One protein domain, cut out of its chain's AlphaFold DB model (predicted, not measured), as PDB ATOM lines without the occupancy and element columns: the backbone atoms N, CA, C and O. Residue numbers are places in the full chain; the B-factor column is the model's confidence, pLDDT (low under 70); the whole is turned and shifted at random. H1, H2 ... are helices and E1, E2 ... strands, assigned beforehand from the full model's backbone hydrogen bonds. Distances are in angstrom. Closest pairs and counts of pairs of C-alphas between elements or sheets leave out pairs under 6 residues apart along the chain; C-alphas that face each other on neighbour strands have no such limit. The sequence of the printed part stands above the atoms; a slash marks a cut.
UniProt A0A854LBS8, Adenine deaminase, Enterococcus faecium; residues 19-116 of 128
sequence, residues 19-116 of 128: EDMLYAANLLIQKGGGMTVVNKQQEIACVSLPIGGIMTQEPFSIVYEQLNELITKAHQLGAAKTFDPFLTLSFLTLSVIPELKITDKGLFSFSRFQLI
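What this domain is: This is residues 19 to 116 of the 128 residues of the protein "Adenine deaminase" of Enterococcus faecium (UniProt A0A854LBS8). A larger lobe is built as a two-strand hairpin, E1 and E2, between two helices, with H1 over one face and H2 over the other. Past H2 the chain turns into the short helix H3, which leads away to a small second hairpin, E3 and E4, forming a head far from the three-layered lobe. The printed part has 98 residues with three named helices and four named strands in the order H1, E1, E2, H2, H3, E3, E4; both two-stranded sheets, E1 - E2 and E3 - E4, are antiparallel, and the class is mixed, helices and strands. The whole is only just compact, close to loose, with a radius of gyration of the C-alphas of 15.0 A and spans of 43 by 29 by 26 A.

Where its parts are: E1 is residues 34 to 39, 16.9 A from first to last C-alpha, and E2 is residues 42 to 48, 15.5 A. H1 is residues 19 to 31, 18.4 A, beginning at C-alpha 19 at (-8.606, -20.014, 11.209). H2, the longest helix, is residues 60 to 76, 24.2 A, beginning at C-alpha 60 at (-31.588, -6.770, 29.114). H3 is residues 85 to 92, 10.5 A. E3 is residues 100 to 103, 9.9 A, and E4 is residues 106 to 109, 10.0 A, ending at C-alpha 109 at (2.230, 5.545, 19.621).

How they stand to each other: E1 and E2 form a hairpin, antiparallel at 170 degrees between their directions, with N 35 and O 47 at 2.9 A and N 44 and O 37 at 2.9 A, within hydrogen-bond range. The closest C-alphas of H1 and E1 are those of Ala 24 and Val 38, 6.0 A apart. The closest C-alphas of E2 and H2 are those of Ala 45 and Leu 70, 5.0 A apart. H1 and H2 are apart. H2, with residues 71 to 74 alone, only just touches H3, with 3 pairs of C-alphas within 8 A, the closest being Ile 71 and Pro 85 at 7.2 A; their lines are about perpendicular at 86 degrees. E1 and H3 are only just apart, their closest C-alphas 8.0 A from each other. The closest C-alphas of H3 and E3 are those of Leu 92 and Lys 101, 5.7 A apart. E3 and E4 form a hairpin, antiparallel at 150 degrees, with N 108 and O 101 at 2.7 A. Residues 108 to 109 of E4 also pair antiparallel with residues 114 to 115. In H1, H2 and H3 every O i to N i+4 pair is within hydrogen-bond range.

The domain as a whole: The two C-alphas farthest apart are those of Pro 59 and Arg 112, 43.9 A. The printed part has no cut. The link from E2 to H2, 11 residues, is long. The mean pLDDT of the printed part is 95.4, and no printed residue is under 70.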
ATOM      1  N   GLU A  19      -7.333 -19.427  11.629       98.56
ATOM      2  CA  GLU A  19      -8.606 -20.014  11.209       98.56
ATOM      3  C   GLU A  19      -9.760 -19.619  12.140       98.56
ATOM      4  O   GLU A  19     -10.802 -19.145  11.681       98.56
ATOM      5  N   ASP A  20      -9.574 -19.760  13.453       98.62
ATOM      6  CA  ASP A  20     -10.573 -19.377  14.454       98.62
ATOM      7  C   ASP A  20     -10.774 -17.858  14.488       98.62
ATOM      8  O   ASP A  20     -11.901 -17.378  14.651       98.62
ATOM      9  N   MET A  21      -9.693 -17.089  14.314       98.62
ATOM     10  CA  MET A  21      -9.761 -15.629  14.261       98.62
ATOM     11  C   MET A  21     -10.569 -15.153  13.050       98.62
ATOM     12  O   MET A  21     -11.470 -14.321  13.197       98.62
ATOM     13  N   LEU A  22     -10.301 -15.710  11.868       98.62
ATOM     14  CA  LEU A  22     -11.029 -15.397  10.643       98.62
ATOM     15  C   LEU A  22     -12.499 -15.820  10.741       98.62
ATOM     16  O   LEU A  22     -13.388 -15.055  10.359       98.62
ATOM     17  N   TYR A  23     -12.773 -17.004  11.295       98.75
ATOM     18  CA  TYR A  23     -14.139 -17.468  11.531       98.75
ATOM     19  C   TYR A  23     -14.901 -16.500  12.449       98.75
ATOM     20  O   TYR A  23     -15.999 -16.060  12.107       98.75
ATOM     21  N   ALA A  24     -14.304 -16.099  13.576       98.62
ATOM     22  CA  ALA A  24     -14.910 -15.150  14.510       98.62
ATOM     23  C   ALA A  24     -15.168 -13.773  13.877       98.62
ATOM     24  O   ALA A  24     -16.199 -13.156  14.148       98.62
ATOM     25  N   ALA A  25     -14.249 -13.296  13.032       98.44
ATOM     26  CA  ALA A  25     -14.394 -12.037  12.310       98.44
ATOM     27  C   ALA A  25     -15.613 -12.060  11.378       98.44
ATOM     28  O   ALA A  25     -16.512 -11.224  11.491       98.44
ATOM     29  N   ASN A  26     -15.668 -13.060  10.497       98.56
ATOM     30  CA  ASN A  26     -16.736 -13.214   9.511       98.56
ATOM     31  C   ASN A  26     -18.101 -13.423  10.169       98.56
ATOM     32  O   ASN A  26     -19.107 -12.891   9.702       98.56
ATOM     33  N   LEU A  27     -18.132 -14.149  11.284       98.31
ATOM     34  CA  LEU A  27     -19.345 -14.381  12.051       98.31
ATOM     35  C   LEU A  27     -19.943 -13.081  12.602       98.31
ATOM     36  O   LEU A  27     -21.148 -12.865  12.488       98.31
ATOM     37  N   LEU A  28     -19.117 -12.189  13.160       98.12
ATOM     38  CA  LEU A  28     -19.601 -10.886  13.625       98.12
ATOM     39  C   LEU A  28     -20.040  -9.988  12.471       98.12
ATOM     40  O   LEU A  28     -21.051  -9.302  12.607       98.12
ATOM     41  N   ILE A  29     -19.345 -10.026  11.329       97.94
ATOM     42  CA  ILE A  29     -19.774  -9.312  10.116       97.94
ATOM     43  C   ILE A  29     -21.171  -9.785   9.694       97.94
ATOM     44  O   ILE A  29     -22.059  -8.962   9.476       97.94
ATOM     45  N   GLN A  30     -21.402 -11.100   9.651       97.75
ATOM     46  CA  GLN A  30     -22.697 -11.679   9.286       97.75
ATOM     47  C   GLN A  30     -23.821 -11.282  10.256       97.75
ATOM     48  O   GLN A  30     -24.951 -11.059   9.827       97.75
ATOM     49  N   LYS A  31     -23.526 -11.191  11.557       97.12
ATOM     50  CA  LYS A  31     -24.504 -10.829  12.597       97.12
ATOM     51  C   LYS A  31     -24.767  -9.321  12.720       97.12
ATOM     52  O   LYS A  31     -25.620  -8.920  13.510       97.12
ATOM     53  N   GLY A  32     -24.055  -8.484  11.961       97.38
ATOM     54  CA  GLY A  32     -24.157  -7.025  12.065       97.38
ATOM     55  C   GLY A  32     -23.425  -6.436  13.276       97.38
ATOM     56  O   GLY A  32     -23.727  -5.321  13.694       97.38
ATOM     57  N   GLY A  33     -22.462  -7.173  13.833       98.12
ATOM     58  CA  GLY A  33     -21.663  -6.795  14.995       98.12
ATOM     59  C   GLY A  33     -22.091  -7.474  16.297       98.12
ATOM     60  O   GLY A  33     -23.085  -8.201  16.370       98.12
ATOM     61  N   GLY A  34     -21.288  -7.271  17.338       98.19
ATOM     62  CA  GLY A  34     -21.447  -7.907  18.637       98.19
ATOM     63  C   GLY A  34     -20.138  -8.404  19.232       98.19
ATOM     64  O   GLY A  34     -19.057  -7.880  18.966       98.19
ATOM     65  N   MET A  35     -20.253  -9.446  20.047       98.50
ATOM     66  CA  MET A  35     -19.140 -10.147  20.679       98.50
ATOM     67  C   MET A  35     -19.321 -11.647  20.475       98.50
ATOM     68  O   MET A  35     -20.428 -12.155  20.614       98.50
ATOM     69  N   THR A  36     -18.244 -12.365  20.165       98.56
ATOM     70  CA  THR A  36     -18.296 -13.826  19.997       98.56
ATOM     71  C   THR A  36     -17.022 -14.494  20.500       98.56
ATOM     72  O   THR A  36     -15.922 -13.927  20.411       98.56
ATOM     73  N   VAL A  37     -17.180 -15.711  21.017       98.56
ATOM     74  CA  VAL A  37     -16.098 -16.635  21.358       98.56
ATOM     75  C   VAL A  37     -16.205 -17.843  20.439       98.56
ATOM     76  O   VAL A  37     -17.270 -18.447  20.303       98.56
ATOM     77  N   VAL A  38     -15.078 -18.198  19.827       98.50
ATOM     78  CA  VAL A  38     -14.969 -19.282  18.851       98.50
ATOM     79  C   VAL A  38     -13.897 -20.262  19.300       98.50
ATOM     80  O   VAL A  38     -12.890 -19.860  19.881       98.50
ATOM     81  N   ASN A  39     -14.122 -21.545  19.036       98.31
ATOM     82  CA  ASN A  39     -13.131 -22.601  19.211       98.31
ATOM     83  C   ASN A  39     -13.335 -23.655  18.124       98.31
ATOM     84  O   ASN A  39     -14.459 -24.135  17.965       98.31
ATOM     85  N   LYS A  40     -12.275 -24.036  17.403       98.00
ATOM     86  CA  LYS A  40     -12.347 -25.025  16.312       98.00
ATOM     87  C   LYS A  40     -13.408 -24.666  15.260       98.00
ATOM     88  O   LYS A  40     -14.190 -25.521  14.850       98.00
ATOM     89  N   GLN A  41     -13.442 -23.397  14.854       98.06
ATOM     90  CA  GLN A  41     -14.369 -22.828  13.871       98.06
ATOM     91  C   GLN A  41     -15.846 -23.044  14.241       98.06
ATOM     92  O   GLN A  41     -16.704 -23.229  13.380       98.06
ATOM     93  N   GLN A  42     -16.154 -23.042  15.539       98.19
ATOM     94  CA  GLN A  42     -17.517 -23.105  16.063       98.19
ATOM     95  C   GLN A  42     -17.778 -21.938  17.008       98.19
ATOM     96  O   GLN A  42     -16.946 -21.621  17.857       98.19
ATOM     97  N   GLU A  43     -18.954 -21.323  16.879       98.25
ATOM     98  CA  GLU A  43     -19.460 -20.352  17.850       98.25
ATOM     99  C   GLU A  43     -19.808 -21.075  19.149       98.25
ATOM    100  O   GLU A  43     -20.695 -21.926  19.159       98.25
ATOM    101  N   ILE A  44     -19.116 -20.738  20.238       98.38
ATOM    102  CA  ILE A  44     -19.388 -21.337  21.552       98.38
ATOM    103  C   ILE A  44     -20.102 -20.384  22.516       98.38
ATOM    104  O   ILE A  44     -20.621 -20.849  23.526       98.38
ATOM    105  N   ALA A  45     -20.107 -19.079  22.225       98.44
ATOM    106  CA  ALA A  45     -20.931 -18.064  22.883       98.44
ATOM    107  C   ALA A  45     -20.967 -16.781  22.043       98.44
ATOM    108  O   ALA A  45     -19.974 -16.440  21.396       98.44
ATOM    109  N   CYS A  46     -22.081 -16.047  22.086       98.00
ATOM    110  CA  CYS A  46     -22.250 -14.815  21.323       98.00
ATOM    111  C   CYS A  46     -23.267 -13.861  21.952       98.00
ATOM    112  O   CYS A  46     -24.308 -14.284  22.444       98.00
ATOM    113  N   VAL A  47     -22.990 -12.564  21.821       98.31
ATOM    114  CA  VAL A  47     -23.932 -11.462  22.031       98.31
ATOM    115  C   VAL A  47     -24.042 -10.711  20.707       98.31
ATOM    116  O   VAL A  47     -23.073 -10.091  20.272       98.31
ATOM    117  N   SER A  48     -25.196 -10.780  20.043       97.75
ATOM    118  CA  SER A  48     -25.423 -10.078  18.770       97.75
ATOM    119  C   SER A  48     -25.835  -8.630  19.030       97.75
ATOM    120  O   SER A  48     -26.787  -8.390  19.772       97.75
ATOM    121  N   LEU A  49     -25.162  -7.668  18.394       98.12
ATOM    122  CA  LEU A  49     -25.426  -6.231  18.554       98.12
ATOM    123  C   LEU A  49     -25.628  -5.562  17.185       98.12
ATOM    124  O   LEU A  49     -24.781  -4.784  16.749       98.12
ATOM    125  N   PRO A  50     -26.737  -5.863  16.485       97.56
ATOM    126  CA  PRO A  50     -26.929  -5.467  15.089       97.56
ATOM    127  C   PRO A  50     -27.076  -3.951  14.880       97.56
ATOM    128  O   PRO A  50     -26.977  -3.468  13.753       97.56
ATOM    129  N   ILE A  51     -27.333  -3.175  15.937       97.88
ATOM    130  CA  ILE A  51     -27.482  -1.722  15.843       97.88
ATOM    131  C   ILE A  51     -26.114  -1.086  16.091       97.88
ATOM    132  O   ILE A  51     -25.653  -0.974  17.229       97.88
ATOM    133  N   GLY A  52     -25.455  -0.689  14.999       95.94
ATOM    134  CA  GLY A  52     -24.154  -0.014  15.027       95.94
ATOM    135  C   GLY A  52     -23.011  -0.856  15.603       95.94
ATOM    136  O   GLY A  52     -21.995  -0.292  15.988       95.94
ATOM    137  N   GLY A  53     -23.179  -2.177  15.726       96.31
ATOM    138  CA  GLY A  53     -22.197  -3.057  16.363       96.31
ATOM    139  C   GLY A  53     -22.086  -2.895  17.884       96.31
ATOM    140  O   GLY A  53     -21.152  -3.436  18.477       96.31
ATOM    141  N   ILE A  54     -22.997  -2.149  18.518       96.56
ATOM    142  CA  ILE A  54     -22.909  -1.777  19.942       96.56
ATOM    143  C   ILE A  54     -24.228  -1.930  20.709       96.56
ATOM    144  O   ILE A  54     -24.215  -1.977  21.936       96.56
ATOM    145  N   MET A  55     -25.368  -2.021  20.018       96.94
ATOM    146  CA  MET A  55     -26.692  -2.103  20.639       96.94
ATOM    147  C   MET A  55     -27.556  -3.208  20.022       96.94
ATOM    148  O   MET A  55     -27.359  -3.635  18.883       96.94
ATOM    149  N   THR A  56     -28.558  -3.644  20.780       98.00
ATOM    150  CA  THR A  56     -29.574  -4.614  20.363       98.00
ATOM    151  C   THR A  56     -30.941  -4.232  20.937       98.00
ATOM    152  O   THR A  56     -31.016  -3.458  21.890       98.00
ATOM    153  N   GLN A  57     -32.017  -4.753  20.343       97.75
ATOM    154  CA  GLN A  57     -33.387  -4.622  20.863       97.75
ATOM    155  C   GLN A  57     -33.773  -5.766  21.811       97.75
ATOM    156  O   GLN A  57     -34.870  -5.748  22.368       97.75
ATOM    157  N   GLU A  58     -32.894  -6.755  21.991       97.81
ATOM    158  CA  GLU A  58     -33.123  -7.860  22.919       97.81
ATOM    159  C   GLU A  58     -33.311  -7.358  24.364       97.81
ATOM    160  O   GLU A  58     -32.676  -6.378  24.773       97.81
ATOM    161  N   PRO A  59     -34.149  -8.030  25.174       98.44
ATOM    162  CA  PRO A  59     -34.321  -7.679  26.578       98.44
ATOM    163  C   PRO A  59     -33.003  -7.749  27.353       98.44
ATOM    164  O   PRO A  59     -32.199  -8.662  27.150       98.44
ATOM    165  N   PHE A  60     -32.821  -6.841  28.318       96.94
ATOM    166  CA  PHE A  60     -31.588  -6.770  29.114       96.94
ATOM    167  C   PHE A  60     -31.223  -8.115  29.757       96.94
ATOM    168  O   PHE A  60     -30.048  -8.453  29.833       96.94
ATOM    169  N   SER A  61     -32.220  -8.877  30.218       98.25
ATOM    170  CA  SER A  61     -32.014 -10.158  30.890       98.25
ATOM    171  C   SER A  61     -31.388 -11.187  29.953       98.25
ATOM    172  O   SER A  61     -30.487 -11.907  30.362       98.25
ATOM    173  N   ILE A  62     -31.801 -11.209  28.685       98.12
ATOM    174  CA  ILE A  62     -31.233 -12.094  27.663       98.12
ATOM    175  C   ILE A  62     -29.787 -11.697  27.369       98.12
ATOM    176  O   ILE A  62     -28.896 -12.544  27.389       98.12
ATOM    177  N   VAL A  63     -29.542 -10.402  27.153       98.06
ATOM    178  CA  VAL A  63     -28.195  -9.882  26.867       98.06
ATOM    179  C   VAL A  63     -27.248 -10.125  28.045       98.06
ATOM    180  O   VAL A  63     -26.089 -10.476  27.840       98.06
ATOM    181  N   TYR A  64     -27.737  -9.977  29.277       97.75
ATOM    182  CA  TYR A  64     -26.970 -10.218  30.496       97.75
ATOM    183  C   TYR A  64     -26.517 -11.677  30.617       97.75
ATOM    184  O   TYR A  64     -25.335 -11.932  30.844       97.75
ATOM    185  N   GLU A  65     -27.424 -12.635  30.404       98.44
ATOM    186  CA  GLU A  65     -27.074 -14.060  30.429       98.44
ATOM    187  C   GLU A  65     -26.074 -14.417  29.319       98.44
ATOM    188  O   GLU A  65     -25.065 -15.073  29.581       98.44
ATOM    189  N   GLN A  66     -26.288 -13.914  28.098       98.19
ATOM    190  CA  GLN A  66     -25.360 -14.121  26.982       98.19
ATOM    191  C   GLN A  66     -23.969 -13.540  27.271       98.19
ATOM    192  O   GLN A  66     -22.960 -14.164  26.946       98.19
ATOM    193  N   LEU A  67     -23.895 -12.361  27.899       97.44
ATOM    194  CA  LEU A  67     -22.631 -11.728  28.271       97.44
ATOM    195  C   LEU A  67     -21.881 -12.549  29.331       97.44
ATOM    196  O   LEU A  67     -20.677 -12.775  29.194       97.44
ATOM    197  N   ASN A  68     -22.585 -13.044  30.351       97.50
ATOM    198  CA  ASN A  68     -21.996 -13.918  31.370       97.50
ATOM    199  C   ASN A  68     -21.470 -15.224  30.767       97.50
ATOM    200  O   ASN A  68     -20.368 -15.672  31.106       97.50
ATOM    201  N   GLU A  69     -22.232 -15.834  29.855       98.19
ATOM    202  CA  GLU A  69     -21.798 -17.031  29.142       98.19
ATOM    203  C   GLU A  69     -20.551 -16.743  28.297       98.19
ATOM    204  O   GLU A  69     -19.557 -17.462  28.396       98.19
ATOM    205  N   LEU A  70     -20.562 -15.655  27.528       97.94
ATOM    206  CA  LEU A  70     -19.458 -15.209  26.680       97.94
ATOM    207  C   LEU A  70     -18.152 -15.020  27.471       97.94
ATOM    208  O   LEU A  70     -17.117 -15.575  27.089       97.94
ATOM    209  N   ILE A  71     -18.197 -14.314  28.604       97.00
ATOM    210  CA  ILE A  71     -17.039 -14.133  29.496       97.00
ATOM    211  C   ILE A  71     -16.577 -15.485  30.058       97.00
ATOM    212  O   ILE A  71     -15.386 -15.810  30.034       97.00
ATOM    213  N   THR A  72     -17.518 -16.325  30.497       97.12
ATOM    214  CA  THR A  72     -17.219 -17.664  31.025       97.12
ATOM    215  C   THR A  72     -16.504 -18.532  29.988       97.12
ATOM    216  O   THR A  72     -15.486 -19.154  30.305       97.12
ATOM    217  N   LYS A  73     -16.986 -18.559  28.739       97.88
ATOM    218  CA  LYS A  73     -16.356 -19.311  27.645       97.88
ATOM    219  C   LYS A  73     -14.970 -18.774  27.308       97.88
ATOM    220  O   LYS A  73     -14.053 -19.570  27.123       97.88
ATOM    221  N   ALA A  74     -14.784 -17.455  27.286       97.31
ATOM    222  CA  ALA A  74     -13.469 -16.859  27.058       97.31
ATOM    223  C   ALA A  74     -12.450 -17.324  28.117       97.31
ATOM    224  O   ALA A  74     -11.341 -17.741  27.775       97.31
ATOM    225  N   HIS A  75     -12.836 -17.346  29.397       96.25
ATOM    226  CA  HIS A  75     -11.975 -17.864  30.464       96.25
ATOM    227  C   HIS A  75     -11.703 -19.368  30.348       96.25
ATOM    228  O   HIS A  75     -10.597 -19.811  30.656       96.25
ATOM    229  N   GLN A  76     -12.678 -20.164  29.900       96.31
ATOM    230  CA  GLN A  76     -12.484 -21.599  29.655       96.31
ATOM    231  C   GLN A  76     -11.458 -21.872  28.545       96.31
ATOM    232  O   GLN A  76     -10.766 -22.885  28.605       96.31
ATOM    233  N   LEU A  77     -11.318 -20.958  27.579       95.69
ATOM    234  CA  LEU A  77     -10.296 -21.019  26.528       95.69
ATOM    235  C   LEU A  77      -8.943 -20.410  26.937       95.69
ATOM    236  O   LEU A  77      -8.026 -20.360  26.121       95.69
ATOM    237  N   GLY A  78      -8.792 -19.971  28.190       94.81
ATOM    238  CA  GLY A  78      -7.519 -19.495  28.736       94.81
ATOM    239  C   GLY A  78      -7.372 -17.977  28.834       94.81
ATOM    240  O   GLY A  78      -6.299 -17.511  29.218       94.81
ATOM    241  N   ALA A  79      -8.417 -17.189  28.551       94.19
ATOM    242  CA  ALA A  79      -8.379 -15.756  28.836       94.19
ATOM    243  C   ALA A  79      -8.182 -15.507  30.342       94.19
ATOM    244  O   ALA A  79      -8.833 -16.142  31.181       94.19
ATOM    245  N   ALA A  80      -7.297 -14.568  30.686       91.44
ATOM    246  CA  ALA A  80      -6.962 -14.252  32.072       91.44
ATOM    247  C   ALA A  80      -8.218 -13.917  32.893       91.44
ATOM    248  O   ALA A  80      -9.070 -13.163  32.446       91.44
ATOM    249  N   LYS A  81      -8.318 -14.465  34.109       90.69
ATOM    250  CA  LYS A  81      -9.461 -14.244  35.016       90.69
ATOM    251  C   LYS A  81      -9.366 -12.954  35.833       90.69
ATOM    252  O   LYS A  81     -10.290 -12.628  36.566       90.69
ATOM    253  N   THR A  82      -8.231 -12.264  35.768       90.50
ATOM    254  CA  THR A  82      -7.972 -11.041  36.540       90.50
ATOM    255  C   THR A  82      -8.710  -9.825  35.989       90.50
ATOM    256  O   THR A  82      -8.947  -8.887  36.740       90.50
ATOM    257  N   PHE A  83      -9.079  -9.846  34.707       87.62
ATOM    258  CA  PHE A  83      -9.786  -8.767  34.025       87.62
ATOM    259  C   PHE A  83     -10.812  -9.327  33.044       87.62
ATOM    260  O   PHE A  83     -10.668 -10.446  32.551       87.62
ATOM    261  N   ASP A  84     -11.822  -8.517  32.729       93.31
ATOM    262  CA  ASP A  84     -12.747  -8.821  31.646       93.31
ATOM    263  C   ASP A  84     -11.997  -8.791  30.294       93.31
ATOM    264  O   ASP A  84     -11.356  -7.781  29.959       93.31
ATOM    265  N   PRO A  85     -12.038  -9.880  29.506       93.50
ATOM    266  CA  PRO A  85     -11.278  -9.968  28.265       93.50
ATOM    267  C   PRO A  85     -11.794  -9.015  27.180       93.50
ATOM    268  O   PRO A  85     -10.996  -8.497  26.401       93.50
ATOM    269  N   PHE A  86     -13.097  -8.741  27.128       95.31
ATOM    270  CA  PHE A  86     -13.700  -7.857  26.129       95.31
ATOM    271  C   PHE A  86     -13.435  -6.389  26.454       95.31
ATOM    272  O   PHE A  86     -13.083  -5.616  25.561       95.31
ATOM    273  N   LEU A  87     -13.487  -6.022  27.734       93.50
ATOM    274  CA  LEU A  87     -13.080  -4.698  28.197       93.50
ATOM    275  C   LEU A  87     -11.595  -4.446  27.913       93.50
ATOM    276  O   LEU A  87     -11.222  -3.377  27.432       93.50
ATOM    277  N   THR A  88     -10.750  -5.450  28.154       92.62
ATOM    278  CA  THR A  88      -9.316  -5.381  27.845       92.62
ATOM    279  C   THR A  88      -9.078  -5.083  26.365       92.62
ATOM    280  O   THR A  88      -8.317  -4.173  26.038       92.62
ATOM    281  N   LEU A  89      -9.763  -5.799  25.465       93.50
ATOM    282  CA  LEU A  89      -9.679  -5.547  24.023       93.50
ATOM    283  C   LEU A  89     -10.134  -4.133  23.658       93.50
ATOM    284  O   LEU A  89      -9.484  -3.477  22.851       93.50
ATOM    285  N   SER A  90     -11.194  -3.637  24.294       92.25
ATOM    286  CA  SER A  90     -11.671  -2.280  24.051       92.25
ATOM    287  C   SER A  90     -10.653  -1.203  24.453       92.25
ATOM    288  O   SER A  90     -10.520  -0.199  23.762       92.25
ATOM    289  N   PHE A  91      -9.911  -1.384  25.548       90.81
ATOM    290  CA  PHE A  91      -8.858  -0.438  25.954       90.81
ATOM    291  C   PHE A  91      -7.561  -0.578  25.147       90.81
ATOM    292  O   PHE A  91      -6.775   0.375  25.056       90.81
ATOM    293  N   LEU A  92      -7.326  -1.748  24.548       91.50
ATOM    294  CA  LEU A  92      -6.205  -1.982  23.637       91.50
ATOM    295  C   LEU A  92      -6.305  -1.097  22.382       91.50
ATOM    296  O   LEU A  92      -5.278  -0.674  21.845       91.50
ATOM    297  N   THR A  93      -7.532  -0.800  21.945       92.69
ATOM    298  CA  THR A  93      -7.816  -0.024  20.730       92.69
ATOM    299  C   THR A  93      -8.092   1.457  20.952       92.69
ATOM    300  O   THR A  93      -8.234   2.209  19.989       92.69
ATOM    301  N   LEU A  94      -8.134   1.905  22.206       93.00
ATOM    302  CA  LEU A  94      -8.465   3.282  22.550       93.00
ATOM    303  C   LEU A  94      -7.273   4.217  22.306       93.00
ATOM    304  O   LEU A  94      -6.418   4.394  23.171       93.00
ATOM    305  N   SER A  95      -7.212   4.838  21.127       86.38
ATOM    306  CA  SER A  95      -6.065   5.643  20.668       86.38
ATOM    307  C   SER A  95      -5.786   6.917  21.477       86.38
ATOM    308  O   SER A  95      -4.756   7.552  21.265       86.38
ATOM    309  N   VAL A  96      -6.696   7.318  22.369       86.81
ATOM    310  CA  VAL A  96      -6.621   8.577  23.133       86.81
ATOM    311  C   VAL A  96      -6.066   8.422  24.548       86.81
ATOM    312  O   VAL A  96      -5.845   9.432  25.214       86.81
ATOM    313  N   ILE A  97      -5.827   7.194  25.021       86.38
ATOM    314  CA  ILE A  97      -5.173   6.994  26.321       86.38
ATOM    315  C   ILE A  97      -3.652   6.912  26.145       86.38
ATOM    316  O   ILE A  97      -3.188   6.379  25.130       86.38
ATOM    317  N   PRO A  98      -2.871   7.427  27.115       77.44
ATOM    318  CA  PRO A  98      -1.417   7.401  27.040       77.44
ATOM    319  C   PRO A  98      -0.917   5.969  26.832       77.44
ATOM    320  O   PRO A  98      -1.517   5.037  27.363       77.44
ATOM    321  N   GLU A  99       0.188   5.826  26.094       87.94
ATOM    322  CA  GLU A  99       0.852   4.573  25.681       87.94
ATOM    323  C   GLU A  99       0.534   4.079  24.250       87.94
ATOM    324  O   GLU A  99       0.124   4.834  23.369       87.94
ATOM    325  N   LEU A 100       0.895   2.821  23.986       91.88
ATOM    326  CA  LEU A 100       0.873   2.142  22.699       91.88
ATOM    327  C   LEU A 100      -0.497   1.497  22.456       91.88
ATOM    328  O   LEU A 100      -1.051   0.878  23.365       91.88
ATOM    329  N   LYS A 101      -1.030   1.624  21.237       93.38
ATOM    330  CA  LYS A 101      -2.376   1.151  20.881       93.38
ATOM    331  C   LYS A 101      -2.409   0.440  19.547       93.38
ATOM    332  O   LYS A 101      -1.637   0.767  18.654       93.38
ATOM    333  N   ILE A 102      -3.319  -0.515  19.403       93.56
ATOM    334  CA  ILE A 102      -3.578  -1.183  18.126       93.56
ATOM    335  C   ILE A 102      -4.812  -0.543  17.500       93.56
ATOM    336  O   ILE A 102      -5.857  -0.465  18.131       93.56
ATOM    337  N   THR A 103      -4.687  -0.081  16.263       94.44
ATOM    338  CA  THR A 103      -5.776   0.530  15.490       94.44
ATOM    339  C   THR A 103      -5.966  -0.218  14.173       94.44
ATOM    340  O   THR A 103      -5.123  -1.030  13.789       94.44
ATOM    341  N   ASP A 104      -7.027   0.099  13.436       93.94
ATOM    342  CA  ASP A 104      -7.242  -0.381  12.063       93.94
ATOM    343  C   ASP A 104      -6.133   0.053  11.091       93.94
ATOM    344  O   ASP A 104      -5.922  -0.582  10.063       93.94
ATOM    345  N   LYS A 105      -5.385   1.105  11.437       93.12
ATOM    346  CA  LYS A 105      -4.253   1.616  10.654       93.12
ATOM    347  C   LYS A 105      -2.902   1.061  11.112       93.12
ATOM    348  O   LYS A 105      -1.867   1.467  10.589       93.12
ATOM    349  N   GLY A 106      -2.899   0.154  12.088       93.00
ATOM    350  CA  GLY A 106      -1.700  -0.444  12.670       93.00
ATOM    351  C   GLY A 106      -1.410   0.034  14.093       93.00
ATOM    352  O   GLY A 106      -2.288   0.506  14.818       93.00
ATOM    353  N   LEU A 107      -0.157  -0.136  14.512       94.12
ATOM    354  CA  LEU A 107       0.305   0.161  15.864       94.12
ATOM    355  C   LEU A 107       0.535   1.672  16.035       94.12
ATOM    356  O   LEU A 107       1.391   2.242  15.372       94.12
ATOM    357  N   PHE A 108      -0.198   2.334  16.924       93.69
ATOM    358  CA  PHE A 108      -0.133   3.774  17.172       93.69
ATOM    359  C   PHE A 108       0.592   4.091  18.483       93.69
ATOM    360  O   PHE A 108       0.287   3.522  19.531       93.69
ATOM    361  N   SER A 109       1.540   5.027  18.439       93.38
ATOM    362  CA  SER A 109       2.230   5.545  19.621       93.38
ATOM    363  C   SER A 109       1.646   6.897  20.015       93.38
ATOM    364  O   SER A 109       1.869   7.879  19.310       93.38
ATOM    365  N   PHE A 110       0.973   6.971  21.169       90.69
ATOM    366  CA  PHE A 110       0.440   8.241  21.672       90.69
ATOM    367  C   PHE A 110       1.551   9.264  21.946       90.69
ATOM    368  O   PHE A 110       1.437  10.424  21.564       90.69
ATOM    369  N   SER A 111       2.667   8.832  22.544       91.88
ATOM    370  CA  SER A 111       3.781   9.723  22.908       91.88
ATOM    371  C   SER A 111       4.486  10.355  21.707       91.88
ATOM    372  O   SER A 111       4.983  11.472  21.815       91.88
ATOM    373  N   ARG A 112       4.537   9.654  20.568       92.38
ATOM    374  CA  ARG A 112       5.109  10.162  19.308       92.38
ATOM    375  C   ARG A 112       4.051  10.709  18.348       92.38
ATOM    376  O   ARG A 112       4.412  11.253  17.313       92.38
ATOM    377  N   PHE A 113       2.775  10.517  18.676       92.94
ATOM    378  CA  PHE A 113       1.614  10.860  17.860       92.94
ATOM    379  C   PHE A 113       1.712  10.373  16.403       92.94
ATOM    380  O   PHE A 113       1.414  11.099  15.457       92.94
ATOM    381  N   GLN A 114       2.161   9.131  16.210       94.12
ATOM    382  CA  GLN A 114       2.353   8.540  14.884       94.12
ATOM    383  C   GLN A 114       2.154   7.022  14.902       94.12
ATOM    384  O   GLN A 114       2.283   6.371  15.945       94.12
ATOM    385  N   LEU A 115       1.894   6.456  13.723       94.31
ATOM    386  CA  LEU A 115       1.937   5.012  13.514       94.31
ATOM    387  C   LEU A 115       3.387   4.522  13.567       94.31
ATOM    388  O   LEU A 115       4.303   5.158  13.045       94.31
ATOM    389  N   ILE A 116       3.594   3.386  14.219       93.31
ATOM    390  CA  ILE A 116       4.866   2.682  14.250       93.31
ATOM    391  C   ILE A 116       4.956   1.844  12.973       93.31
ATOM    392  O   ILE A 116       4.057   1.036  12.720       93.31
TER     393      ILE A 116